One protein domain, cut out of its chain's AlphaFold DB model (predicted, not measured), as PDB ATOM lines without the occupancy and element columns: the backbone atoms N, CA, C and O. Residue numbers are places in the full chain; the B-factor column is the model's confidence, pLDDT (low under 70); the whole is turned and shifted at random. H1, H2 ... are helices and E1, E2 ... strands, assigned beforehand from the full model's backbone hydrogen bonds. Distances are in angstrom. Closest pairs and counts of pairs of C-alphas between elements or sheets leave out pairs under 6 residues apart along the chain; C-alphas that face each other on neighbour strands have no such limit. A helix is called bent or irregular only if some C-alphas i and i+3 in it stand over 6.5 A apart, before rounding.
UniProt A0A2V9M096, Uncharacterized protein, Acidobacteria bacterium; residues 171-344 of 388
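AT A GLANCE: This is residues 171 to 344 of the 388 residues of an uncharacterized protein of Acidobacteria bacterium (UniProt A0A2V9M096). One long, strongly twisted sheet of eight strands runs through the domain, curled round H2 on one face and round H5 on the other, while H1 packs on its E1 end and H4 on its E7 end. H3 and H6 lie toward opposite ends of the whole, off the sheet. The printed part has 174 residues, with six named helices and eight named strands in the order H1 E1 E2 E3 H2 E4 E5 E6 E7 H3 H4 H5 E8 H6. The sheet's order is E1 E2 E3 E8 E4 E5 E6 E7, mixed, and the class is mixed, helices and strands. The whole is compact, with a radius of gyration of the C-alphas of 16.8 A, yet elongated, spanning 51 by 32 by 29 A.

IN THESE COORDINATES: The strands are E1, residues 184 to 186; E2, 194 to 196; E3, 205 to 210; E4, 228 to 235, 20.1 A long from first to last C-alpha; E5, 238 to 243; E6, 246 to 252, 20.5 A; E7, 258 to 266, 22.7 A; and E8, 325 to 329. The helices are H1, residues 174 to 180; H2, 212 to 223, 17.4 A; H3, 272 to 280; H4, 292 to 299; H5, 307 to 316, 14.0 A; and H6, 338 to 343. C-alpha 174 is at (-6.346, 2.413, 26.968), C-alpha 258 at (9.414, -13.645, 0.037) and C-alpha 343 at (-7.803, 20.846, 23.436).

HOW THE PARTS SIT: E4 to E7 form a meander, each strand the antiparallel neighbour of the one before; N 233 and O 240 are 3.0 A apart, N 241 and O 248 2.8 A, N 249 and O 262 2.8 A. E8 is antiparallel to E4, with N 232 and O 326 at 2.8 A, and to E3, with N 206 and O 327 at 2.9 A. E2 and E3 are a hairpin, with N 196 and O 209 at 2.9 A; E1 and E2 are parallel, with N 195 and O 184 at 2.8 A. E3, H2 and E4 make a split strand-helix-strand unit, E8 between its strands, with a right-handed crossover. H2 and H5 lie on opposite faces, in three layers, helices on both faces of the sheet. The closest C-alphas of H2 and E4 are those of Ser 223 and Phe 230, 5.6 A; of H5 and E4, Phe 233 and Val 315, 6.4 A; of H1 and E1, Glu 175 and Val 185, 6.0 A. H4 and H5 touch, Ala 292 and Asn 309 having the closest C-alphas, 6.4 A, at a steep tilt of 48 degrees, opposite ways. H3 is close to but not clearly touching H4; the closest C-alphas, of Phe 274 and Ala 298, are 6.6 A apart. H2 is irregular, C-alphas 213 and 216 being 7.2 A apart, with 6 of 8 O i to N i+4 pairs within hydrogen-bond range; in H1, H3, H4, H5 and H6 every such pair is.

THE WHOLE: The two C-alphas farthest apart, of Ser 286 and Leu 343, are 54.9 A apart. The printed part has no cut, and the link from H3 to H4 is long. No printed residue is under 70 in pLDDT.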
ATOM      1  N   ARG A 171     -11.132   8.768  21.040       93.81
ATOM      2  CA  ARG A 171      -9.944   8.259  21.727       93.81
ATOM      3  C   ARG A 171     -10.256   6.926  22.405       93.81
ATOM      4  O   ARG A 171     -11.196   6.839  23.191       93.81
ATOM      5  N   LEU A 172      -9.430   5.914  22.166       94.19
ATOM      6  CA  LEU A 172      -9.476   4.658  22.902       94.19
ATOM      7  C   LEU A 172      -8.992   4.880  24.345       94.19
ATOM      8  O   LEU A 172      -7.880   5.366  24.562       94.19
ATOM      9  N   ASP A 173      -9.816   4.522  25.331       93.19
ATOM     10  CA  ASP A 173      -9.466   4.611  26.756       93.19
ATOM     11  C   ASP A 173      -8.589   3.424  27.181       93.19
ATOM     12  O   ASP A 173      -9.052   2.438  27.760       93.19
ATOM     13  N   VAL A 174      -7.319   3.493  26.785       94.94
ATOM     14  CA  VAL A 174      -6.346   2.413  26.968       94.94
ATOM     15  C   VAL A 174      -5.932   2.268  28.418       94.94
ATOM     16  O   VAL A 174      -5.781   1.157  28.921       94.94
ATOM     17  N   GLU A 175      -5.756   3.399  29.090       95.12
ATOM     18  CA  GLU A 175      -5.310   3.447  30.470       95.12
ATOM     19  C   GLU A 175      -6.285   2.713  31.393       95.12
ATOM     20  O   GLU A 175      -5.852   1.911  32.223       95.12
ATOM     21  N   HIS A 176      -7.590   2.938  31.217       94.81
ATOM     22  CA  HIS A 176      -8.609   2.308  32.047       94.81
ATOM     23  C   HIS A 176      -8.650   0.786  31.872       94.81
ATOM     24  O   HIS A 176      -8.519   0.057  32.856       94.81
ATOM     25  N   PHE A 177      -8.755   0.279  30.637       95.19
ATOM     26  CA  PHE A 177      -8.892  -1.172  30.440       95.19
ATOM     27  C   PHE A 177      -7.599  -1.932  30.792       95.19
ATOM     28  O   PHE A 177      -7.648  -3.072  31.260       95.19
ATOM     29  N   LEU A 178      -6.419  -1.323  30.594       97.50
ATOM     30  CA  LEU A 178      -5.162  -1.933  31.030       97.50
ATOM     31  C   LEU A 178      -5.082  -2.012  32.556       97.50
ATOM     32  O   LEU A 178      -4.630  -3.036  33.075       97.50
ATOM     33  N   ALA A 179      -5.572  -0.993  33.271       97.62
ATOM     34  CA  ALA A 179      -5.662  -1.012  34.728       97.62
ATOM     35  C   ALA A 179      -6.568  -2.143  35.238       97.62
ATOM     36  O   ALA A 179      -6.168  -2.871  36.149       97.62
ATOM     37  N   GLU A 180      -7.728  -2.362  34.612       97.00
ATOM     38  CA  GLU A 180      -8.621  -3.492  34.927       97.00
ATOM     39  C   GLU A 180      -7.935  -4.854  34.730       97.00
ATOM     40  O   GLU A 180      -8.160  -5.794  35.492       97.00
ATOM     41  N   ALA A 181      -7.034  -4.955  33.748       97.06
ATOM     42  CA  ALA A 181      -6.241  -6.154  33.488       97.06
ATOM     43  C   ALA A 181      -4.981  -6.287  34.376       97.06
ATOM     44  O   ALA A 181      -4.233  -7.265  34.239       97.06
ATOM     45  N   GLY A 182      -4.741  -5.337  35.286       97.88
ATOM     46  CA  GLY A 182      -3.611  -5.325  36.219       97.88
ATOM     47  C   GLY A 182      -2.314  -4.723  35.667       97.88
ATOM     48  O   GLY A 182      -1.258  -4.911  36.275       97.88
ATOM     49  N   PHE A 183      -2.379  -4.018  34.537       98.44
ATOM     50  CA  PHE A 183      -1.269  -3.269  33.946       98.44
ATOM     51  C   PHE A 183      -1.360  -1.777  34.285       98.44
ATOM     52  O   PHE A 183      -2.402  -1.275  34.690       98.44
ATOM     53  N   GLN A 184      -0.257  -1.052  34.132       97.69
ATOM     54  CA  GLN A 184      -0.188   0.385  34.380       97.69
ATOM     55  C   GLN A 184       0.544   1.062  33.230       97.69
ATOM     56  O   GLN A 184       1.657   0.665  32.883       97.69
ATOM     57  N   VAL A 185      -0.094   2.074  32.637       96.75
ATOM     58  CA  VAL A 185       0.542   2.913  31.620       96.75
ATOM     59  C   VAL A 185       1.468   3.905  32.317       96.75
ATOM     60  O   VAL A 185       1.024   4.721  33.121       96.75
ATOM     61  N   GLU A 186       2.759   3.823  32.017       95.62
ATOM     62  CA  GLU A 186       3.822   4.601  32.653       95.62
ATOM     63  C   GLU A 186       4.761   5.221  31.604       95.62
ATOM     64  O   GLU A 186       4.644   4.984  30.402       95.62
ATOM     65  N   SER A 187       5.723   6.031  32.057       94.81
ATOM     66  CA  SER A 187       6.779   6.606  31.209       94.81
ATOM     67  C   SER A 187       8.060   5.760  31.151       94.81
ATOM     68  O   SER A 187       8.984   6.101  30.408       94.81
ATOM     69  N   SER A 188       8.126   4.675  31.930       97.12
ATOM     70  CA  SER A 188       9.226   3.709  31.942       97.12
ATOM     71  C   SER A 188       8.756   2.311  32.357       97.12
ATOM     72  O   SER A 188       7.741   2.152  33.031       97.12
ATOM     73  N   LEU A 189       9.507   1.282  31.966       97.62
ATOM     74  CA  LEU A 189       9.274  -0.109  32.347       97.62
ATOM     75  C   LEU A 189       9.944  -0.387  33.699       97.62
ATOM     76  O   LEU A 189      11.156  -0.596  33.765       97.62
ATOM     77  N   ARG A 190       9.166  -0.339  34.787       95.44
ATOM     78  CA  ARG A 190       9.653  -0.504  36.174       95.44
ATOM     79  C   ARG A 190       9.339  -1.872  36.765       95.44
ATOM     80  O   ARG A 190      10.015  -2.318  37.685       95.44
ATOM     81  N   SER A 191       8.291  -2.515  36.268       96.44
ATOM     82  CA  SER A 191       7.780  -3.771  36.799       96.44
ATOM     83  C   SER A 191       7.137  -4.615  35.702       96.44
ATOM     84  O   SER A 191       6.967  -4.185  34.563       96.44
ATOM     85  N   GLU A 192       6.691  -5.811  36.074       96.38
ATOM     86  CA  GLU A 192       5.911  -6.687  35.196       96.38
ATOM     87  C   GLU A 192       4.527  -6.139  34.843       96.38
ATOM     88  O   GLU A 192       3.869  -6.683  33.965       96.38
ATOM     89  N   ARG A 193       4.072  -5.083  35.518       97.44
ATOM     90  CA  ARG A 193       2.797  -4.420  35.227       97.44
ATOM     91  C   ARG A 193       2.980  -3.188  34.349       97.44
ATOM     92  O   ARG A 193       1.996  -2.693  33.814       97.44
ATOM     93  N   SER A 194       4.211  -2.706  34.200       98.31
ATOM     94  CA  SER A 194       4.502  -1.490  33.450       98.31
ATOM     95  C   SER A 194       4.289  -1.712  31.955       98.31
ATOM     96  O   SER A 194       4.805  -2.668  31.365       98.31
ATOM     97  N   VAL A 195       3.557  -0.790  31.346       98.50
ATOM     98  CA  VAL A 195       3.356  -0.677  29.905       98.50
ATOM     99  C   VAL A 195       3.671   0.763  29.528       98.50
ATOM    100  O   VAL A 195       3.189   1.688  30.170       98.50
ATOM    101  N   VAL A 196       4.480   0.976  28.497       98.31
ATOM    102  CA  VAL A 196       4.742   2.320  27.975       98.31
ATOM    103  C   VAL A 196       4.087   2.441  26.611       98.31
ATOM    104  O   VAL A 196       4.287   1.593  25.745       98.31
ATOM    105  N   ILE A 197       3.290   3.491  26.425       96.75
ATOM    106  CA  ILE A 197       2.627   3.794  25.155       96.75
ATOM    107  C   ILE A 197       2.830   5.286  24.882       96.75
ATOM    108  O   ILE A 197       2.092   6.106  25.440       96.75
ATOM    109  N   PRO A 198       3.846   5.667  24.084       93.19
ATOM    110  CA  PRO A 198       4.042   7.056  23.691       93.19
ATOM    111  C   PRO A 198       2.763   7.589  23.038       93.19
ATOM    112  O   PRO A 198       2.236   6.981  22.113       93.19
ATOM    113  N   GLY A 199       2.232   8.695  23.557       83.00
ATOM    114  CA  GLY A 199       1.004   9.311  23.053       83.00
ATOM    115  C   GLY A 199       1.272  10.728  22.578       83.00
ATOM    116  O   GLY A 199       0.984  11.668  23.316       83.00
ATOM    117  N   PHE A 200       1.856  10.889  21.390       72.56
ATOM    118  CA  PHE A 200       2.146  12.212  20.826       72.56
ATOM    119  C   PHE A 200       1.099  12.652  19.821       72.56
ATOM    120  O   PHE A 200       0.329  13.558  20.146       72.56
ATOM    121  N   GLY A 201       1.025  12.005  18.660       74.94
ATOM    122  CA  GLY A 201      -0.078  12.193  17.735       74.94
ATOM    123  C   GLY A 201      -1.359  11.565  18.265       74.94
ATOM    124  O   GLY A 201      -1.354  10.767  19.201       74.94
ATOM    125  N   LEU A 202      -2.478  11.958  17.668       85.75
ATOM    126  CA  LEU A 202      -3.762  11.295  17.848       85.75
ATOM    127  C   LEU A 202      -3.983  10.415  16.619       85.75
ATOM    128  O   LEU A 202      -4.618  10.849  15.662       85.75
ATOM    129  N   VAL A 203      -3.408   9.215  16.626       93.56
ATOM    130  CA  VAL A 203      -3.272   8.342  15.448       93.56
ATOM    131  C   VAL A 203      -4.003   7.010  15.619       93.56
ATOM    132  O   VAL A 203      -4.322   6.577  16.725       93.56
ATOM    133  N   GLY A 204      -4.285   6.347  14.501       96.44
ATOM    134  CA  GLY A 204      -4.947   5.044  14.394       96.44
ATOM    135  C   GLY A 204      -4.048   3.843  14.721       96.44
ATOM    136  O   GLY A 204      -4.327   2.731  14.275       96.44
ATOM    137  N   VAL A 205      -2.953   4.045  15.455       97.25
ATOM    138  CA  VAL A 205      -2.015   2.990  15.846       97.25
ATOM    139  C   VAL A 205      -1.473   3.236  17.252       97.25
ATOM    140  O   VAL A 205      -1.394   4.375  17.702       97.25
ATOM    141  N   LEU A 206      -1.090   2.171  17.955       97.25
ATOM    142  CA  LEU A 206      -0.352   2.265  19.212       97.25
ATOM    143  C   LEU A 206       0.959   1.495  19.102       97.25
ATOM    144  O   LEU A 206       0.961   0.313  18.754       97.25
ATOM    145  N   ALA A 207       2.055   2.156  19.467       97.38
ATOM    146  CA  ALA A 207       3.334   1.519  19.741       97.38
ATOM    147  C   ALA A 207       3.404   1.174  21.234       97.38
ATOM    148  O   ALA A 207       3.586   2.051  22.078       97.38
ATOM    149  N   VAL A 208       3.215  -0.102  21.566       98.31
ATOM    150  CA  VAL A 208       3.152  -0.587  22.947       98.31
ATOM    151  C   VAL A 208       4.474  -1.248  23.324       98.31
ATOM    152  O   VAL A 208       4.942  -2.171  22.657       98.31
ATOM    153  N   TYR A 209       5.057  -0.803  24.432       98.62
ATOM    154  CA  TYR A 209       6.289  -1.339  24.996       98.62
ATOM    155  C   TYR A 209       5.985  -2.005  26.336       98.62
ATOM    156  O   TYR A 209       5.319  -1.438  27.202       98.62
ATOM    157  N   CYS A 210       6.476  -3.224  26.509       98.50
ATOM    158  CA  CYS A 210       6.298  -4.025  27.714       98.50
ATOM    159  C   CYS A 210       7.435  -5.041  27.854       98.50
ATOM    160  O   CYS A 210       8.175  -5.300  26.901       98.50
ATOM    161  N   LEU A 211       7.543  -5.682  29.022       97.31
ATOM    162  CA  LEU A 211       8.442  -6.828  29.174       97.31
ATOM    163  C   LEU A 211       8.043  -7.966  28.209       97.31
ATOM    164  O   LEU A 211       6.843  -8.224  28.068       97.31
ATOM    165  N   PRO A 212       9.005  -8.696  27.602       95.56
ATOM    166  CA  PRO A 212       8.726  -9.684  26.553       95.56
ATOM    167  C   PRO A 212       7.649 -10.711  26.912       95.56
ATOM    168  O   PRO A 212       6.761 -10.980  26.107       95.56
ATOM    169  N   LYS A 213       7.662 -11.211  28.155       95.94
ATOM    170  CA  LYS A 213       6.688 -12.198  28.650       95.94
ATOM    171  C   LYS A 213       5.233 -11.718  28.663       95.94
ATOM    172  O   LYS A 213       4.324 -12.541  28.694       95.94
ATOM    173  N   ASN A 214       5.005 -10.405  28.649       98.06
ATOM    174  CA  ASN A 214       3.664  -9.825  28.651       98.06
ATOM    175  C   ASN A 214       3.112  -9.606  27.243       98.06
ATOM    176  O   ASN A 214       1.905  -9.419  27.109       98.06
ATOM    177  N   THR A 215       3.958  -9.639  26.210       98.19
ATOM    178  CA  THR A 215       3.569  -9.307  24.832       98.19
ATOM    179  C   THR A 215       2.380 -10.139  24.345       98.19
ATOM    180  O   THR A 215       1.392  -9.531  23.933       98.19
ATOM    181  N   PRO A 216       2.366 -11.485  24.475       97.19
ATOM    182  CA  PRO A 216       1.230 -12.280  24.002       97.19
ATOM    183  C   PRO A 216      -0.063 -11.977  24.773       97.19
ATOM    184  O   PRO A 216      -1.137 -11.882  24.181       97.19
ATOM    185  N   ARG A 217       0.037 -11.763  26.094       97.50
ATOM    186  CA  ARG A 217      -1.112 -11.426  26.947       97.50
ATOM    187  C   ARG A 217      -1.694 -10.060  26.588       97.50
ATOM    188  O   ARG A 217      -2.909  -9.929  26.483       97.50
ATOM    189  N   LEU A 218      -0.846  -9.051  26.390       98.50
ATOM    190  CA  LEU A 218      -1.281  -7.718  25.973       98.50
ATOM    191  C   LEU A 218      -1.888  -7.753  24.570       98.50
ATOM    192  O   LEU A 218      -2.959  -7.190  24.373       98.50
ATOM    193  N   ALA A 219      -1.276  -8.473  23.629       98.38
ATOM    194  CA  ALA A 219      -1.821  -8.649  22.287       98.38
ATOM    195  C   ALA A 219      -3.231  -9.262  22.320       98.38
ATOM    196  O   ALA A 219      -4.135  -8.775  21.645       98.38
ATOM    197  N   GLN A 220      -3.453 -10.278  23.161       97.12
ATOM    198  CA  GLN A 220      -4.777 -10.865  23.358       97.12
ATOM    199  C   GLN A 220      -5.779  -9.852  23.934       97.12
ATOM    200  O   GLN A 220      -6.871  -9.713  23.386       97.12
ATOM    201  N   LEU A 221      -5.404  -9.120  24.990       97.75
ATOM    202  CA  LEU A 221      -6.263  -8.108  25.619       97.75
ATOM    203  C   LEU A 221      -6.671  -7.007  24.633       97.75
ATOM    204  O   LEU A 221      -7.857  -6.715  24.496       97.75
ATOM    205  N   PHE A 222      -5.708  -6.438  23.903       98.50
ATOM    206  CA  PHE A 222      -5.990  -5.433  22.879       98.50
ATOM    207  C   PHE A 222      -6.874  -6.004  21.764       98.50
ATOM    208  O   PHE A 222      -7.841  -5.361  21.373       98.50
ATOM    209  N   SER A 223      -6.607  -7.222  21.284       97.00
ATOM    210  CA  SER A 223      -7.346  -7.816  20.158       97.00
ATOM    211  C   SER A 223      -8.839  -8.047  20.410       97.00
ATOM    212  O   SER A 223      -9.607  -8.180  19.458       97.00
ATOM    213  N   GLN A 224      -9.246  -8.100  21.680       94.69
ATOM    214  CA  GLN A 224     -10.639  -8.251  22.101       94.69
ATOM    215  C   GLN A 224     -11.334  -6.906  22.341       94.69
ATOM    216  O   GLN A 224     -12.547  -6.869  22.551       94.69
ATOM    217  N   ARG A 225     -10.587  -5.798  22.325       96.88
ATOM    218  CA  ARG A 225     -11.121  -4.473  22.614       96.88
ATOM    219  C   ARG A 225     -11.820  -3.890  21.391       96.88
ATOM    220  O   ARG A 225     -11.292  -3.892  20.279       96.88
ATOM    221  N   GLU A 226     -13.007  -3.331  21.606       96.62
ATOM    222  CA  GLU A 226     -13.689  -2.550  20.578       96.62
ATOM    223  C   GLU A 226     -12.812  -1.373  20.117       96.62
ATOM    224  O   GLU A 226     -12.154  -0.715  20.921       96.62
ATOM    225  N   GLY A 227     -12.784  -1.133  18.807       97.06
ATOM    226  CA  GLY A 227     -11.914  -0.138  18.181       97.06
ATOM    227  C   GLY A 227     -10.532  -0.649  17.778       97.06
ATOM    228  O   GLY A 227      -9.885  -0.007  16.955       97.06
ATOM    229  N   VAL A 228     -10.097  -1.818  18.256       98.38
ATOM    230  CA  VAL A 228      -8.871  -2.473  17.775       98.38
ATOM    231  C   VAL A 228      -9.192  -3.356  16.574       98.38
ATOM    232  O   VAL A 228     -10.176  -4.098  16.572       98.38
ATOM    233  N   ASP A 229      -8.358  -3.277  15.539       97.88
ATOM    234  CA  ASP A 229      -8.459  -4.144  14.368       97.88
ATOM    235  C   ASP A 229      -7.653  -5.423  14.517       97.88
ATOM    236  O   ASP A 229      -8.184  -6.518  14.339       97.88
ATOM    237  N   PHE A 230      -6.371  -5.279  14.833       98.69
ATOM    238  CA  PHE A 230      -5.465  -6.379  15.116       98.69
ATOM    239  C   PHE A 230      -4.259  -5.851  15.892       98.69
ATOM    240  O   PHE A 230      -3.990  -4.648  15.944       98.69
ATOM    241  N   CYS A 231      -3.499  -6.772  16.462       98.75
ATOM    242  CA  CYS A 231      -2.195  -6.501  17.034       98.75
ATOM    243  C   CYS A 231      -1.139  -7.348  16.325       98.75
ATOM    244  O   CYS A 231      -1.421  -8.493  15.967       98.75
ATOM    245  N   ALA A 232       0.054  -6.791  16.136       98.75
ATOM    246  CA  ALA A 232       1.181  -7.438  15.480       98.75
ATOM    247  C   ALA A 232       2.451  -7.337  16.334       98.75
ATOM    248  O   ALA A 232       2.787  -6.260  16.829       98.75
ATOM    249  N   PHE A 233       3.156  -8.452  16.517       98.56
ATOM    250  CA  PHE A 233       4.383  -8.516  17.316       98.56
ATOM    251  C   PHE A 233       5.316  -9.618  16.822       98.56
ATOM    252  O   PHE A 233       4.876 -10.573  16.187       98.56
ATOM    253  N   LEU A 234       6.607  -9.496  17.117       97.06
ATOM    254  CA  LEU A 234       7.595 -10.517  16.777       97.06
ATOM    255  C   LEU A 234       7.610 -11.611  17.855       97.06
ATOM    256  O   LEU A 234       7.803 -11.311  19.031       97.06
ATOM    257  N   ASP A 235       7.449 -12.871  17.453       95.00
ATOM    258  CA  ASP A 235       7.614 -14.036  18.327       95.00
ATOM    259  C   ASP A 235       7.995 -15.285  17.519       95.00
ATOM    260  O   ASP A 235       7.539 -15.478  16.390       95.00
ATOM    261  N   GLN A 236       8.843 -16.138  18.098       87.56
ATOM    262  CA  GLN A 236       9.314 -17.396  17.493       87.56
ATOM    263  C   GLN A 236       9.834 -17.255  16.043       87.56
ATOM    264  O   GLN A 236       9.631 -18.135  15.210       87.56
ATOM    265  N   GLY A 237      10.502 -16.140  15.726       89.12
ATOM    266  CA  GLY A 237      11.075 -15.892  14.396       89.12
ATOM    267  C   GLY A 237      10.074 -15.448  13.322       89.12
ATOM    268  O   GLY A 237      10.452 -15.342  12.159       89.12
ATOM    269  N   GLY A 238       8.822 -15.165  13.690       95.81
ATOM    270  CA  GLY A 238       7.789 -14.653  12.789       95.81
ATOM    271  C   GLY A 238       7.000 -13.497  13.396       95.81
ATOM    272  O   GLY A 238       7.008 -13.281  14.607       95.81
ATOM    273  N   VAL A 239       6.291 -12.750  12.554       98.38
ATOM    274  CA  VAL A 239       5.359 -11.723  13.031       98.38
ATOM    275  C   VAL A 239       4.014 -12.377  13.312       98.38
ATOM    276  O   VAL A 239       3.333 -12.826  12.395       98.38
ATOM    277  N   GLN A 240       3.632 -12.439  14.580       98.56
ATOM    278  CA  GLN A 240       2.326 -12.907  15.023       98.56
ATOM    279  C   GLN A 240       1.292 -11.808  14.841       98.56
ATOM    280  O   GLN A 240       1.567 -10.639  15.113       98.56
ATOM    281  N   ILE A 241       0.089 -12.196  14.434       98.62
ATOM    282  CA  ILE A 241      -1.060 -11.314  14.272       98.62
ATOM    283  C   ILE A 241      -2.217 -11.900  15.066       98.62
ATOM    284  O   ILE A 241      -2.553 -13.073  14.905       98.62
ATOM    285  N   THR A 242      -2.860 -11.078  15.890       98.31
ATOM    286  CA  THR A 242      -4.058 -11.461  16.645       98.31
ATOM    287  C   THR A 242      -5.144 -10.404  16.519       98.31
ATOM    288  O   THR A 242      -4.874  -9.208  16.537       98.31
ATOM    289  N   SER A 243      -6.389 -10.839  16.385       98.06
ATOM    290  CA  SER A 243      -7.581  -9.996  16.273       98.06
ATOM    291  C   SER A 243      -8.793 -10.749  16.828       98.06
ATOM    292  O   SER A 243      -8.749 -11.968  17.009       98.06
ATOM    293  N   ALA A 244      -9.924 -10.061  16.975       96.75
ATOM    294  CA  ALA A 244     -11.208 -10.714  17.227       96.75
ATOM    295  C   ALA A 244     -11.616 -11.711  16.117       96.75
ATOM    296  O   ALA A 244     -12.350 -12.659  16.388       96.75
ATOM    297  N   ARG A 245     -11.126 -11.528  14.880       96.50
ATOM    298  CA  ARG A 245     -11.405 -12.408  13.725       96.50
ATOM    299  C   ARG A 245     -10.542 -13.671  13.706       96.50
ATOM    300  O   ARG A 245     -10.834 -14.596  12.949       96.50
ATOM    301  N   GLY A 246      -9.483 -13.729  14.515       97.56
ATOM    302  CA  GLY A 246      -8.547 -14.844  14.495       97.56
ATOM    303  C   GLY A 246      -7.089 -14.461  14.714       97.56
ATOM    304  O   GLY A 246      -6.770 -13.329  15.077       97.56
ATOM    305  N   SER A 247      -6.205 -15.419  14.460       98.31
ATOM    306  CA  SER A 247      -4.758 -15.291  14.537       98.31
ATOM    307  C   SER A 247      -4.062 -15.875  13.310       98.31
ATOM    308  O   SER A 247      -4.535 -16.824  12.677       98.31
ATOM    309  N   ALA A 248      -2.917 -15.296  12.978       98.44
ATOM    310  CA  ALA A 248      -2.064 -15.714  11.877       98.44
ATOM    311  C   ALA A 248      -0.604 -15.371  12.185       98.44
ATOM    312  O   ALA A 248      -0.321 -14.637  13.131       98.44
ATOM    313  N   ARG A 249       0.316 -15.870  11.363       98.12
ATOM    314  CA  ARG A 249       1.733 -15.514  11.407       98.12
ATOM    315  C   ARG A 249       2.254 -15.165  10.018       98.12
ATOM    316  O   ARG A 249       1.840 -15.774   9.031       98.12
ATOM    317  N   ILE A 250       3.162 -14.198   9.960       98.62
ATOM    318  CA  ILE A 250       3.944 -13.861   8.772       98.62
ATOM    319  C   ILE A 250       5.369 -14.356   8.988       98.62
ATOM    320  O   ILE A 250       6.018 -13.993   9.972       98.62
ATOM    321  N   LEU A 251       5.846 -15.174   8.058       98.00
ATOM    322  CA  LEU A 251       7.232 -15.621   7.991       98.00
ATOM    323  C   LEU A 251       7.901 -14.974   6.787       98.00
ATOM    324  O   LEU A 251       7.267 -14.797   5.749       98.00
ATOM    325  N   ALA A 252       9.180 -14.661   6.929       96.62
ATOM    326  CA  ALA A 252      10.029 -14.248   5.827       96.62
ATOM    327  C   ALA A 252      11.043 -15.344   5.526       96.62
ATOM    328  O   ALA A 252      11.436 -16.098   6.421       96.62
ATOM    329  N   ASP A 253      11.446 -15.443   4.267       94.12
ATOM    330  CA  ASP A 253      12.618 -16.231   3.926       94.12
ATOM    331  C   ASP A 253      13.909 -15.519   4.384       94.12
ATOM    332  O   ASP A 253      13.879 -14.446   4.993       94.12
ATOM    333  N   ALA A 254      15.066 -16.133   4.134       88.50
ATOM    334  CA  ALA A 254      16.342 -15.588   4.596       88.50
ATOM    335  C   ALA A 254      16.696 -14.231   3.958       88.50
ATOM    336  O   ALA A 254      17.413 -13.444   4.575       88.50
ATOM    337  N   ALA A 255      16.216 -13.966   2.737       87.12
ATOM    338  CA  ALA A 255      16.445 -12.711   2.027       87.12
ATOM    339  C   ALA A 255      15.441 -11.619   2.432       87.12
ATOM    340  O   ALA A 255      15.742 -10.431   2.315       87.12
ATOM    341  N   GLY A 256      14.267 -12.008   2.938       86.06
ATOM    342  CA  GLY A 256      13.185 -11.094   3.288       86.06
ATOM    343  C   GLY A 256      12.415 -10.563   2.079       86.06
ATOM    344  O   GLY A 256      11.651  -9.611   2.233       86.06
ATOM    345  N   ASP A 257      12.619 -11.148   0.897       92.06
ATOM    346  CA  ASP A 257      11.942 -10.784  -0.354       92.06
ATOM    347  C   ASP A 257      10.680 -11.622  -0.599       92.06
ATOM    348  O   ASP A 257       9.768 -11.196  -1.308       92.06
ATOM    349  N   ARG A 258      10.588 -12.783   0.055       97.19
ATOM    350  CA  ARG A 258       9.414 -13.645   0.037       97.19
ATOM    351  C   ARG A 258       8.802 -13.773   1.415       97.19
ATOM    352  O   ARG A 258       9.478 -14.068   2.403       97.19
ATOM    353  N   LEU A 259       7.483 -13.631   1.455       98.12
ATOM    354  CA  LEU A 259       6.696 -13.703   2.674       98.12
ATOM    355  C   LEU A 259       5.648 -14.807   2.578       98.12
ATOM    356  O   LEU A 259       5.015 -15.026   1.543       98.12
ATOM    357  N   LYS A 260       5.436 -15.479   3.703       98.00
ATOM    358  CA  LYS A 260       4.419 -16.506   3.884       98.00
ATOM    359  C   LYS A 260       3.416 -16.047   4.929       98.00
ATOM    360  O   LYS A 260       3.801 -15.704   6.044       98.00
ATOM    361  N   TYR A 261       2.135 -16.098   4.577       98.12
ATOM    362  CA  TYR A 261       1.026 -15.831   5.487       98.12
ATOM    363  C   TYR A 261       0.365 -17.145   5.913       98.12
ATOM    364  O   TYR A 261      -0.245 -17.838   5.101       98.12
ATOM    365  N   GLU A 262       0.476 -17.496   7.191       97.12
ATOM    366  CA  GLU A 262      -0.120 -18.710   7.749       97.12
ATOM    367  C   GLU A 262      -1.214 -18.363   8.750       97.12
ATOM    368  O   GLU A 262      -0.952 -17.888   9.857       97.12
ATOM    369  N   ARG A 263      -2.458 -18.651   8.372       96.88
ATOM    370  CA  ARG A 263      -3.607 -18.588   9.275       96.88
ATOM    371  C   ARG A 263      -3.487 -19.691  10.328       96.88
ATOM    372  O   ARG A 263      -3.294 -20.853   9.984       96.88
ATOM    373  N   VAL A 264      -3.625 -19.322  11.599       96.38
ATOM    374  CA  VAL A 264      -3.623 -20.261  12.733       96.38
ATOM    375  C   VAL A 264      -5.057 -20.542  13.174       96.38
ATOM    376  O   VAL A 264      -5.453 -21.694  13.332       96.38
ATOM    377  N   LYS A 265      -5.863 -19.490  13.332       97.19
ATOM    378  CA  LYS A 265      -7.294 -19.576  13.635       97.19
ATOM    379  C   LYS A 265      -8.008 -18.452  12.905       97.19
ATOM    380  O   LYS A 265      -7.614 -17.310  13.073       97.19
ATOM    381  N   GLY A 266      -9.077 -18.740  12.169       97.31
ATOM    382  CA  GLY A 266      -9.787 -17.704  11.410       97.31
ATOM    383  C   GLY A 266      -8.875 -16.988  10.407       97.31
ATOM    384  O   GLY A 266      -7.927 -17.580   9.892       97.31
ATOM    385  N   ASP A 267      -9.168 -15.721  10.130       97.44
ATOM    386  CA  ASP A 267      -8.415 -14.908   9.174       97.44
ATOM    387  C   ASP A 267      -8.375 -13.442   9.643       97.44
ATOM    388  O   ASP A 267      -9.279 -12.664   9.331       97.44
ATOM    389  N   PRO A 268      -7.372 -13.046  10.450       97.69
ATOM    390  CA  PRO A 268      -7.318 -11.704  11.025       97.69
ATOM    391  C   PRO A 268      -7.215 -10.585   9.984       97.69
ATOM    392  O   PRO A 268      -7.609  -9.457  10.285       97.69
ATOM    393  N   LEU A 269      -6.689 -10.884   8.794       97.88
ATOM    394  CA  LEU A 269      -6.467  -9.912   7.724       97.88
ATOM    395  C   LEU A 269      -7.419 -10.092   6.536       97.88
ATOM    396  O   LEU A 269      -7.302  -9.347   5.572       97.88
ATOM    397  N   GLU A 270      -8.342 -11.054   6.602       97.31
ATOM    398  CA  GLU A 270      -9.355 -11.313   5.567       97.31
ATOM    399  C   GLU A 270      -8.745 -11.630   4.181       97.31
ATOM    400  O   GLU A 270      -9.311 -11.322   3.134       97.31
ATOM    401  N   LEU A 271      -7.579 -12.288   4.160       97.56
ATOM    402  CA  LEU A 271      -6.801 -12.558   2.945       97.56
ATOM    403  C   LEU A 271      -7.119 -13.892   2.254       97.56
ATOM    404  O   LEU A 271      -6.477 -14.242   1.262       97.56
ATOM    405  N   SER A 272      -8.102 -14.647   2.744       95.69
ATOM    406  CA  SER A 272      -8.447 -15.986   2.240       95.69
ATOM    407  C   SER A 272      -8.672 -16.030   0.723       95.69
ATOM    408  O   SER A 272      -8.129 -16.907   0.055       95.69
ATOM    409  N   LEU A 273      -9.409 -15.064   0.162       96.25
ATOM    410  CA  LEU A 273      -9.701 -15.017  -1.278       96.25
ATOM    411  C   LEU A 273      -8.450 -14.733  -2.122       96.25
ATOM    412  O   LEU A 273      -8.268 -15.344  -3.177       96.25
ATOM    413  N   PHE A 274      -7.570 -13.850  -1.645       97.38
ATOM    414  CA  PHE A 274      -6.301 -13.547  -2.314       97.38
ATOM    415  C   PHE A 274      -5.373 -14.756  -2.280       97.38
ATOM    416  O   PHE A 274      -4.765 -15.094  -3.288       97.38
ATOM    417  N   TRP A 275      -5.320 -15.470  -1.154       96.50
ATOM    418  CA  TRP A 275      -4.544 -16.701  -1.046       96.50
ATOM    419  C   TRP A 275      -4.997 -17.770  -2.051       96.50
ATOM    420  O   TRP A 275      -4.176 -18.357  -2.755       96.50
ATOM    421  N   GLU A 276      -6.307 -18.001  -2.170       96.75
ATOM    422  CA  GLU A 276      -6.857 -18.936  -3.159       96.75
ATOM    423  C   GLU A 276      -6.548 -18.514  -4.598       96.75
ATOM    424  O   GLU A 276      -6.270 -19.362  -5.449       96.75
ATOM    425  N   GLN A 277      -6.580 -17.210  -4.883       97.69
ATOM    426  CA  GLN A 277      -6.196 -16.678  -6.184       97.69
ATOM    427  C   GLN A 277      -4.715 -16.934  -6.485       97.69
ATOM    428  O   GLN A 277      -4.408 -17.489  -7.539       97.69
ATOM    429  N   LEU A 278      -3.817 -16.628  -5.547       97.88
ATOM    430  CA  LEU A 278      -2.376 -16.849  -5.700       97.88
ATOM    431  C   LEU A 278      -2.041 -18.330  -5.930       97.88
ATOM    432  O   LEU A 278      -1.171 -18.648  -6.743       97.88
ATOM    433  N   LEU A 279      -2.759 -19.250  -5.274       97.19
ATOM    434  CA  LEU A 279      -2.633 -20.689  -5.527       97.19
ATOM    435  C   LEU A 279      -3.052 -21.064  -6.956       97.19
ATOM    436  O   LEU A 279      -2.323 -21.786  -7.637       97.19
ATOM    437  N   ARG A 280      -4.205 -20.568  -7.432       97.75
ATOM    438  CA  ARG A 280      -4.688 -20.825  -8.805       97.75
ATOM    439  C   ARG A 280      -3.729 -20.283  -9.863       97.75
ATOM    440  O   ARG A 280      -3.514 -20.932 -10.883       97.75
ATOM    441  N   GLU A 281      -3.137 -19.125  -9.600       97.75
ATOM    442  CA  GLU A 281      -2.172 -18.457 -10.477       97.75
ATOM    443  C   GLU A 281      -0.747 -19.023 -10.357       97.75
ATOM    444  O   GLU A 281       0.150 -18.567 -11.065       97.75
ATOM    445  N   LYS A 282      -0.531 -20.036  -9.500       97.38
ATOM    446  CA  LYS A 282       0.774 -20.671  -9.239       97.38
ATOM    447  C   LYS A 282       1.851 -19.679  -8.780       97.38
ATOM    448  O   LYS A 282       3.025 -19.842  -9.095       97.38
ATOM    449  N   GLN A 283       1.439 -18.670  -8.018       97.94
ATOM    450  CA  GLN A 283       2.312 -17.648  -7.433       97.94
ATOM    451  C   GLN A 283       2.832 -18.027  -6.036       97.94
ATOM    452  O   GLN A 283       3.634 -17.306  -5.447       97.94
ATOM    453  N   VAL A 284       2.356 -19.152  -5.494       97.56
ATOM    454  CA  VAL A 284       2.778 -19.708  -4.206       97.56
ATOM    455  C   VAL A 284       3.774 -20.835  -4.459       97.56
ATOM    456  O   VAL A 284       3.472 -21.770  -5.204       97.56
ATOM    457  N   ASP A 285       4.948 -20.765  -3.834       96.38
ATOM    458  CA  ASP A 285       5.953 -21.819  -3.954       96.38
ATOM    459  C   ASP A 285       5.613 -23.077  -3.129       96.38
ATOM    460  O   ASP A 285       4.648 -23.122  -2.361       96.38
ATOM    461  N   SER A 286       6.426 -24.129  -3.269       95.31
ATOM    462  CA  SER A 286       6.220 -25.413  -2.581       95.31
ATOM    463  C   SER A 286       6.274 -25.329  -1.053       95.31
ATOM    464  O   SER A 286       5.825 -26.251  -0.374       95.31
ATOM    465  N   HIS A 287       6.829 -24.250  -0.499       95.50
ATOM    466  CA  HIS A 287       6.925 -24.005   0.937       95.50
ATOM    467  C   HIS A 287       5.865 -23.011   1.437       95.50
ATOM    468  O   HIS A 287       5.770 -22.769   2.648       95.50
ATOM    469  N   GLY A 288       5.023 -22.492   0.539       96.31
ATOM    470  CA  GLY A 288       3.953 -21.548   0.838       96.31
ATOM    471  C   GLY A 288       4.396 -20.086   0.861       96.31
ATOM    472  O   GLY A 288       3.685 -19.261   1.427       96.31
ATOM    473  N   PHE A 289       5.562 -19.761   0.306       98.19
ATOM    474  CA  PHE A 289       6.037 -18.385   0.192       98.19
ATOM    475  C   PHE A 289       5.585 -17.746  -1.122       98.19
ATOM    476  O   PHE A 289       5.412 -18.419  -2.139       98.19
ATOM    477  N   VAL A 290       5.405 -16.428  -1.080       98.25
ATOM    478  CA  VAL A 290       5.013 -15.584  -2.213       98.25
ATOM    479  C   VAL A 290       5.931 -14.363  -2.230       98.25
ATOM    480  O   VAL A 290       6.318 -13.861  -1.172       98.25
ATOM    481  N   GLN A 291       6.293 -13.895  -3.423       97.94
ATOM    482  CA  GLN A 291       7.112 -12.694  -3.594       97.94
ATOM    483  C   GLN A 291       6.412 -11.446  -3.036       97.94
ATOM    484  O   GLN A 291       5.189 -11.306  -3.130       97.94
ATOM    485  N   ALA A 292       7.185 -10.532  -2.449       96.00
ATOM    486  CA  ALA A 292       6.662  -9.305  -1.852       96.00
ATOM    487  C   ALA A 292       5.874  -8.443  -2.857       96.00
ATOM    488  O   ALA A 292       4.795  -7.947  -2.536       96.00
ATOM    489  N   ASP A 293       6.358  -8.299  -4.090       96.00
ATOM    490  CA  ASP A 293       5.684  -7.534  -5.147       96.00
ATOM    491  C   ASP A 293       4.359  -8.175  -5.591       96.00
ATOM    492  O   ASP A 293       3.385  -7.478  -5.878       96.00
ATOM    493  N   VAL A 294       4.285  -9.506  -5.590       97.88
ATOM    494  CA  VAL A 294       3.053 -10.250  -5.851       97.88
ATOM    495  C   VAL A 294       2.037 -10.017  -4.732       97.88
ATOM    496  O   VAL A 294       0.872  -9.741  -5.026       97.88
ATOM    497  N   TRP A 295       2.460 -10.047  -3.462       97.62
ATOM    498  CA  TRP A 295       1.595  -9.679  -2.333       97.62
ATOM    499  C   TRP A 295       1.061  -8.252  -2.455       97.62
ATOM    500  O   TRP A 295      -0.145  -8.034  -2.287       97.62
ATOM    501  N   PHE A 296       1.938  -7.301  -2.785       97.69
ATOM    502  CA  PHE A 296       1.573  -5.907  -3.005       97.69
ATOM    503  C   PHE A 296       0.509  -5.797  -4.096       97.69
ATOM    504  O   PHE A 296      -0.583  -5.293  -3.848       97.69
ATOM    505  N   ASN A 297       0.776  -6.340  -5.285       96.81
ATOM    506  CA  ASN A 297      -0.137  -6.251  -6.422       96.81
ATOM    507  C   ASN A 297      -1.490  -6.917  -6.146       96.81
ATOM    508  O   ASN A 297      -2.527  -6.376  -6.530       96.81
ATOM    509  N   ALA A 298      -1.492  -8.061  -5.456       97.50
ATOM    510  CA  ALA A 298      -2.720  -8.764  -5.104       97.50
ATOM    511  C   ALA A 298      -3.567  -7.976  -4.096       97.50
ATOM    512  O   ALA A 298      -4.791  -7.990  -4.186       97.50
ATOM    513  N   THR A 299      -2.939  -7.277  -3.144       97.81
ATOM    514  CA  THR A 299      -3.642  -6.687  -1.992       97.81
ATOM    515  C   THR A 299      -3.687  -5.160  -1.985       97.81
ATOM    516  O   THR A 299      -4.322  -4.590  -1.106       97.81
ATOM    517  N   ALA A 300      -3.099  -4.460  -2.957       97.06
ATOM    518  CA  ALA A 300      -3.012  -2.994  -2.970       97.06
ATOM    519  C   ALA A 300      -4.373  -2.269  -2.909       97.06
ATOM    520  O   ALA A 300      -4.462  -1.141  -2.426       97.06
ATOM    521  N   GLU A 301      -5.449  -2.897  -3.394       96.62
ATOM    522  CA  GLU A 301      -6.810  -2.349  -3.301       96.62
ATOM    523  C   GLU A 301      -7.658  -2.950  -2.176       96.62
ATOM    524  O   GLU A 301      -8.812  -2.540  -2.009       96.62
ATOM    525  N   HIS A 302      -7.102  -3.881  -1.403       97.88
ATOM    526  CA  HIS A 302      -7.764  -4.493  -0.261       97.88
ATOM    527  C   HIS A 302      -8.043  -3.466   0.849       97.88
ATOM    528  O   HIS A 302      -7.496  -2.363   0.864       97.88
ATOM    529  N   GLU A 303      -8.903  -3.832   1.796       97.31
ATOM    530  CA  GLU A 303      -9.201  -3.020   2.976       97.31
ATOM    531  C   GLU A 303      -7.979  -2.830   3.893       97.31
ATOM    532  O   GLU A 303      -7.865  -1.821   4.588       97.31
ATOM    533  N   PHE A 304      -7.030  -3.765   3.815       97.81
ATOM    534  CA  PHE A 304      -5.674  -3.654   4.344       97.81
ATOM    535  C   PHE A 304      -4.682  -3.701   3.170       97.81
ATOM    536  O   PHE A 304      -4.277  -4.802   2.776       97.81
ATOM    537  N   PRO A 305      -4.337  -2.554   2.558       98.12
ATOM    538  CA  PRO A 305      -3.409  -2.518   1.438       98.12
ATOM    539  C   PRO A 305      -2.042  -3.055   1.823       98.12
ATOM    540  O   PRO A 305      -1.503  -2.679   2.864       98.12
ATOM    541  N   ASP A 306      -1.485  -3.912   0.970       97.75
ATOM    542  CA  ASP A 306      -0.133  -4.450   1.130       97.75
ATOM    543  C   ASP A 306       0.132  -5.088   2.510       97.75
ATOM    544  O   ASP A 306       1.238  -5.039   3.050       97.75
ATOM    545  N   ALA A 307      -0.909  -5.668   3.121       97.44
ATOM    546  CA  ALA A 307      -0.924  -5.988   4.548       97.44
ATOM    547  C   ALA A 307       0.268  -6.835   5.010       97.44
ATOM    548  O   ALA A 307       0.831  -6.582   6.074       97.44
ATOM    549  N   ILE A 308       0.657  -7.837   4.214       98.06
ATOM    550  CA  ILE A 308       1.726  -8.774   4.572       98.06
ATOM    551  C   ILE A 308       3.078  -8.062   4.627       98.06
ATOM    552  O   ILE A 308       3.781  -8.159   5.636       98.06
ATOM    553  N   ASN A 309       3.419  -7.302   3.584       97.38
ATOM    554  CA  ASN A 309       4.665  -6.546   3.546       97.38
ATOM    555  C   ASN A 309       4.649  -5.432   4.598       97.38
ATOM    556  O   ASN A 309       5.569  -5.344   5.408       97.38
ATOM    557  N   ALA A 310       3.583  -4.631   4.647       97.94
ATOM    558  CA  ALA A 310       3.477  -3.483   5.538       97.94
ATOM    559  C   ALA A 310       3.579  -3.880   7.022       97.94
ATOM    560  O   ALA A 310       4.341  -3.269   7.770       97.94
ATOM    561  N   ILE A 311       2.888  -4.942   7.462       98.50
ATOM    562  CA  ILE A 311       3.002  -5.441   8.843       98.50
ATOM    563  C   ILE A 311       4.416  -5.955   9.127       98.50
ATOM    564  O   ILE A 311       4.985  -5.646  10.178       98.50
ATOM    565  N   PHE A 312       4.997  -6.732   8.205       97.75
ATOM    566  CA  PHE A 312       6.338  -7.277   8.388       97.75
ATOM    567  C   PHE A 312       7.386  -6.165   8.526       97.75
ATOM    568  O   PHE A 312       8.201  -6.202   9.454       97.75
ATOM    569  N   GLN A 313       7.336  -5.149   7.661       96.19
ATOM    570  CA  GLN A 313       8.233  -3.993   7.713       96.19
ATOM    571  C   GLN A 313       7.966  -3.111   8.946       96.19
ATOM    572  O   GLN A 313       8.915  -2.683   9.603       96.19
ATOM    573  N   GLY A 314       6.705  -2.925   9.344       96.69
ATOM    574  CA  GLY A 314       6.317  -2.182  10.550       96.69
ATOM    575  C   GLY A 314       6.892  -2.737  11.841       96.69
ATOM    576  O   GLY A 314       7.408  -1.995  12.683       96.69
ATOM    577  N   VAL A 315       6.855  -4.058  11.986       97.38
ATOM    578  CA  VAL A 315       7.384  -4.733  13.174       97.38
ATOM    579  C   VAL A 315       8.915  -4.819  13.144       97.38
ATOM    580  O   VAL A 315       9.550  -4.730  14.195       97.38
ATOM    581  N   ASN A 316       9.537  -4.959  11.966       94.31
ATOM    582  CA  ASN A 316      10.970  -5.262  11.873       94.31
ATOM    583  C   ASN A 316      11.864  -4.090  11.454       94.31
ATOM    584  O   ASN A 316      13.007  -4.007  11.893       94.31
ATOM    585  N   ASN A 317      11.431  -3.199  10.573       91.00
ATOM    586  CA  ASN A 317      12.388  -2.471   9.740       91.00
ATOM    587  C   ASN A 317      12.272  -0.955   9.754       91.00
ATOM    588  O   ASN A 317      13.272  -0.316   9.449       91.00
ATOM    589  N   HIS A 318      11.157  -0.372  10.173       93.31
ATOM    590  CA  HIS A 318      11.000   1.079  10.070       93.31
ATOM    591  C   HIS A 318      11.737   1.898  11.137       93.31
ATOM    592  O   HIS A 318      12.145   3.027  10.867       93.31
ATOM    593  N   VAL A 319      11.938   1.344  12.336       95.44
ATOM    594  CA  VAL A 319      12.437   2.112  13.489       95.44
ATOM    595  C   VAL A 319      13.599   1.422  14.200       95.44
ATOM    596  O   VAL A 319      13.758   0.197  14.117       95.44
ATOM    597  N   THR A 320      14.403   2.195  14.933       95.12
ATOM    598  CA  THR A 320      15.461   1.648  15.801       95.12
ATOM    599  C   THR A 320      14.924   1.218  17.170       95.12
ATOM    600  O   THR A 320      15.276   0.134  17.634       95.12
ATOM    601  N   ASN A 321      14.008   1.980  17.782       95.62
ATOM    602  CA  ASN A 321      13.332   1.604  19.031       95.62
ATOM    603  C   ASN A 321      11.996   0.905  18.751       95.62
ATOM    604  O   ASN A 321      10.919   1.502  18.848       95.62
ATOM    605  N   ARG A 322      12.073  -0.377  18.386       96.38
ATOM    606  CA  ARG A 322      10.902  -1.197  18.040       96.38
ATOM    607  C   ARG A 322       9.974  -1.384  19.237       96.38
ATOM    608  O   ARG A 322      10.435  -1.644  20.348       96.38
ATOM    609  N   ALA A 323       8.673  -1.285  18.987       97.56
ATOM    610  CA  ALA A 323       7.656  -1.599  19.981       97.56
ATOM    611  C   ALA A 323       7.642  -3.107  20.265       97.56
ATOM    612  O   ALA A 323       7.929  -3.913  19.379       97.56
ATOM    613  N   SER A 324       7.252  -3.492  21.480       98.19
ATOM    614  CA  SER A 324       6.968  -4.899  21.792       98.19
ATOM    615  C   SER A 324       5.754  -5.391  20.998       98.19
ATOM    616  O   SER A 324       5.700  -6.548  20.595       98.19
ATOM    617  N   LEU A 325       4.782  -4.503  20.771       97.31
ATOM    618  CA  LEU A 325       3.527  -4.774  20.081       97.31
ATOM    619  C   LEU A 325       3.062  -3.519  19.333       97.31
ATOM    620  O   LEU A 325       2.992  -2.437  19.916       97.31
ATOM    621  N   LEU A 326       2.685  -3.672  18.066       98.62
ATOM    622  CA  LEU A 326       1.917  -2.672  17.326       98.62
ATOM    623  C   LEU A 326       0.432  -3.023  17.383       98.62
ATOM    624  O   LEU A 326       0.055  -4.172  17.153       98.62
ATOM    625  N   VAL A 327      -0.421  -2.042  17.662       98.62
ATOM    626  CA  VAL A 327      -1.882  -2.214  17.697       98.62
ATOM    627  C   VAL A 327      -2.500  -1.315  16.637       98.62
ATOM    628  O   VAL A 327      -2.472  -0.097  16.788       98.62
ATOM    629  N   SER A 328      -3.052  -1.896  15.571       98.50
ATOM    630  CA  SER A 328      -3.791  -1.139  14.556       98.50
ATOM    631  C   SER A 328      -5.222  -0.919  15.029       98.50
ATOM    632  O   SER A 328      -5.885  -1.861  15.474       98.50
ATOM    633  N   LEU A 329      -5.716   0.307  14.900       98.19
ATOM    634  CA  LEU A 329      -7.091   0.665  15.227       98.19
ATOM    635  C   LEU A 329      -7.986   0.654  13.987       98.19
ATOM    636  O   LEU A 329      -7.520   0.818  12.859       98.19
ATOM    637  N   LYS A 330      -9.283   0.479  14.234       97.75
ATOM    638  CA  LYS A 330     -10.346   0.684  13.252       97.75
ATOM    639  C   LYS A 330     -10.486   2.164  12.929       97.75
ATOM    640  O   LYS A 330     -10.242   3.027  13.776       97.75
ATOM    641  N   ASP A 331     -10.984   2.450  11.733       96.94
ATOM    642  CA  ASP A 331     -11.470   3.784  11.401       96.94
ATOM    643  C   ASP A 331     -12.525   4.231  12.427       96.94
ATOM    644  O   ASP A 331     -13.363   3.446  12.877       96.94
ATOM    645  N   GLY A 332     -12.443   5.497  12.834       95.94
ATOM    646  CA  GLY A 332     -13.256   6.060  13.913       95.94
ATOM    647  C   GLY A 332     -12.660   5.907  15.316       95.94
ATOM    648  O   GLY A 332     -13.256   6.380  16.281       95.94
ATOM    649  N   TYR A 333     -11.470   5.318  15.443       96.56
ATOM    650  CA  TYR A 333     -10.720   5.285  16.695       96.56
ATOM    651  C   TYR A 333      -9.340   5.914  16.528       96.56
ATOM    652  O   TYR A 333      -8.746   5.894  15.450       96.56
ATOM    653  N   HIS A 334      -8.829   6.484  17.610       95.81
ATOM    654  CA  HIS A 334      -7.456   6.959  17.703       95.81
ATOM    655  C   HIS A 334      -6.912   6.759  19.117       95.81
ATOM    656  O   HIS A 334      -7.660   6.537  20.070       95.81
ATOM    657  N   TYR A 335      -5.602   6.871  19.274       94.44
ATOM    658  CA  TYR A 335      -4.948   6.981  20.569       94.44
ATOM    659  C   TYR A 335      -3.914   8.104  20.532       94.44
ATOM    660  O   TYR A 335      -3.404   8.448  19.472       94.44
ATOM    661  N   GLY A 336      -3.629   8.685  21.696       89.88
ATOM    662  CA  GLY A 336      -2.623   9.725  21.852       89.88
ATOM    663  C   GLY A 336      -2.767  10.494  23.157       89.88
ATOM    664  O   GLY A 336      -3.446  10.047  24.091       89.88
ATOM    665  N   SER A 337      -2.140  11.671  23.221       85.25
ATOM    666  CA  SER A 337      -2.145  12.529  24.412       85.25
ATOM    667  C   SER A 337      -3.567  12.879  24.856       85.25
ATOM    668  O   SER A 337      -4.327  13.531  24.138       85.25
ATOM    669  N   SER A 338      -3.920  12.493  26.087       80.12
ATOM    670  CA  SER A 338      -5.220  12.819  26.684       80.12
ATOM    671  C   SER A 338      -5.413  14.326  26.871       80.12
ATOM    672  O   SER A 338      -6.527  14.827  26.739       80.12
ATOM    673  N   PHE A 339      -4.330  15.061  27.141       79.44
ATOM    674  CA  PHE A 339      -4.343  16.519  27.224       79.44
ATOM    675  C   PHE A 339      -4.651  17.145  25.863       79.44
ATOM    676  O   PHE A 339      -5.537  17.989  25.760       79.44
ATOM    677  N   PHE A 340      -3.966  16.697  24.811       77.00
ATOM    678  CA  PHE A 340      -4.167  17.232  23.469       77.00
ATOM    679  C   PHE A 340      -5.569  16.917  22.929       77.00
ATOM    680  O   PHE A 340      -6.230  17.804  22.397       77.00
ATOM    681  N   ASN A 341      -6.084  15.712  23.193       79.69
ATOM    682  CA  ASN A 341      -7.456  15.325  22.855       79.69
ATOM    683  C   ASN A 341      -8.536  16.194  23.538       79.69
ATOM    684  O   ASN A 341      -9.650  16.301  23.040       79.69
ATOM    685  N   LYS A 342      -8.237  16.828  24.682       80.50
ATOM    686  CA  LYS A 342      -9.159  17.787  25.325       80.50
ATOM    687  C   LYS A 342      -9.117  19.173  24.682       80.50
ATOM    688  O   LYS A 342     -10.091  19.910  24.784       80.50
ATOM    689  N   LEU A 343      -7.990  19.542  24.075       77.38
ATOM    690  CA  LEU A 343      -7.803  20.846  23.436       77.38
ATOM    691  C   LEU A 343      -8.284  20.866  21.986       77.38
ATOM    692  O   LEU A 343      -8.679  21.917  21.490       77.38
ATOM    693  N   VAL A 344      -8.230  19.720  21.312       78.25
ATOM    694  CA  VAL A 344      -8.492  19.602  19.880       78.25
ATOM    695  C   VAL A 344      -9.536  18.518  19.658       78.25
ATOM    696  O   VAL A 344      -9.327  17.362  20.008       78.25
TER     697      VAL A 344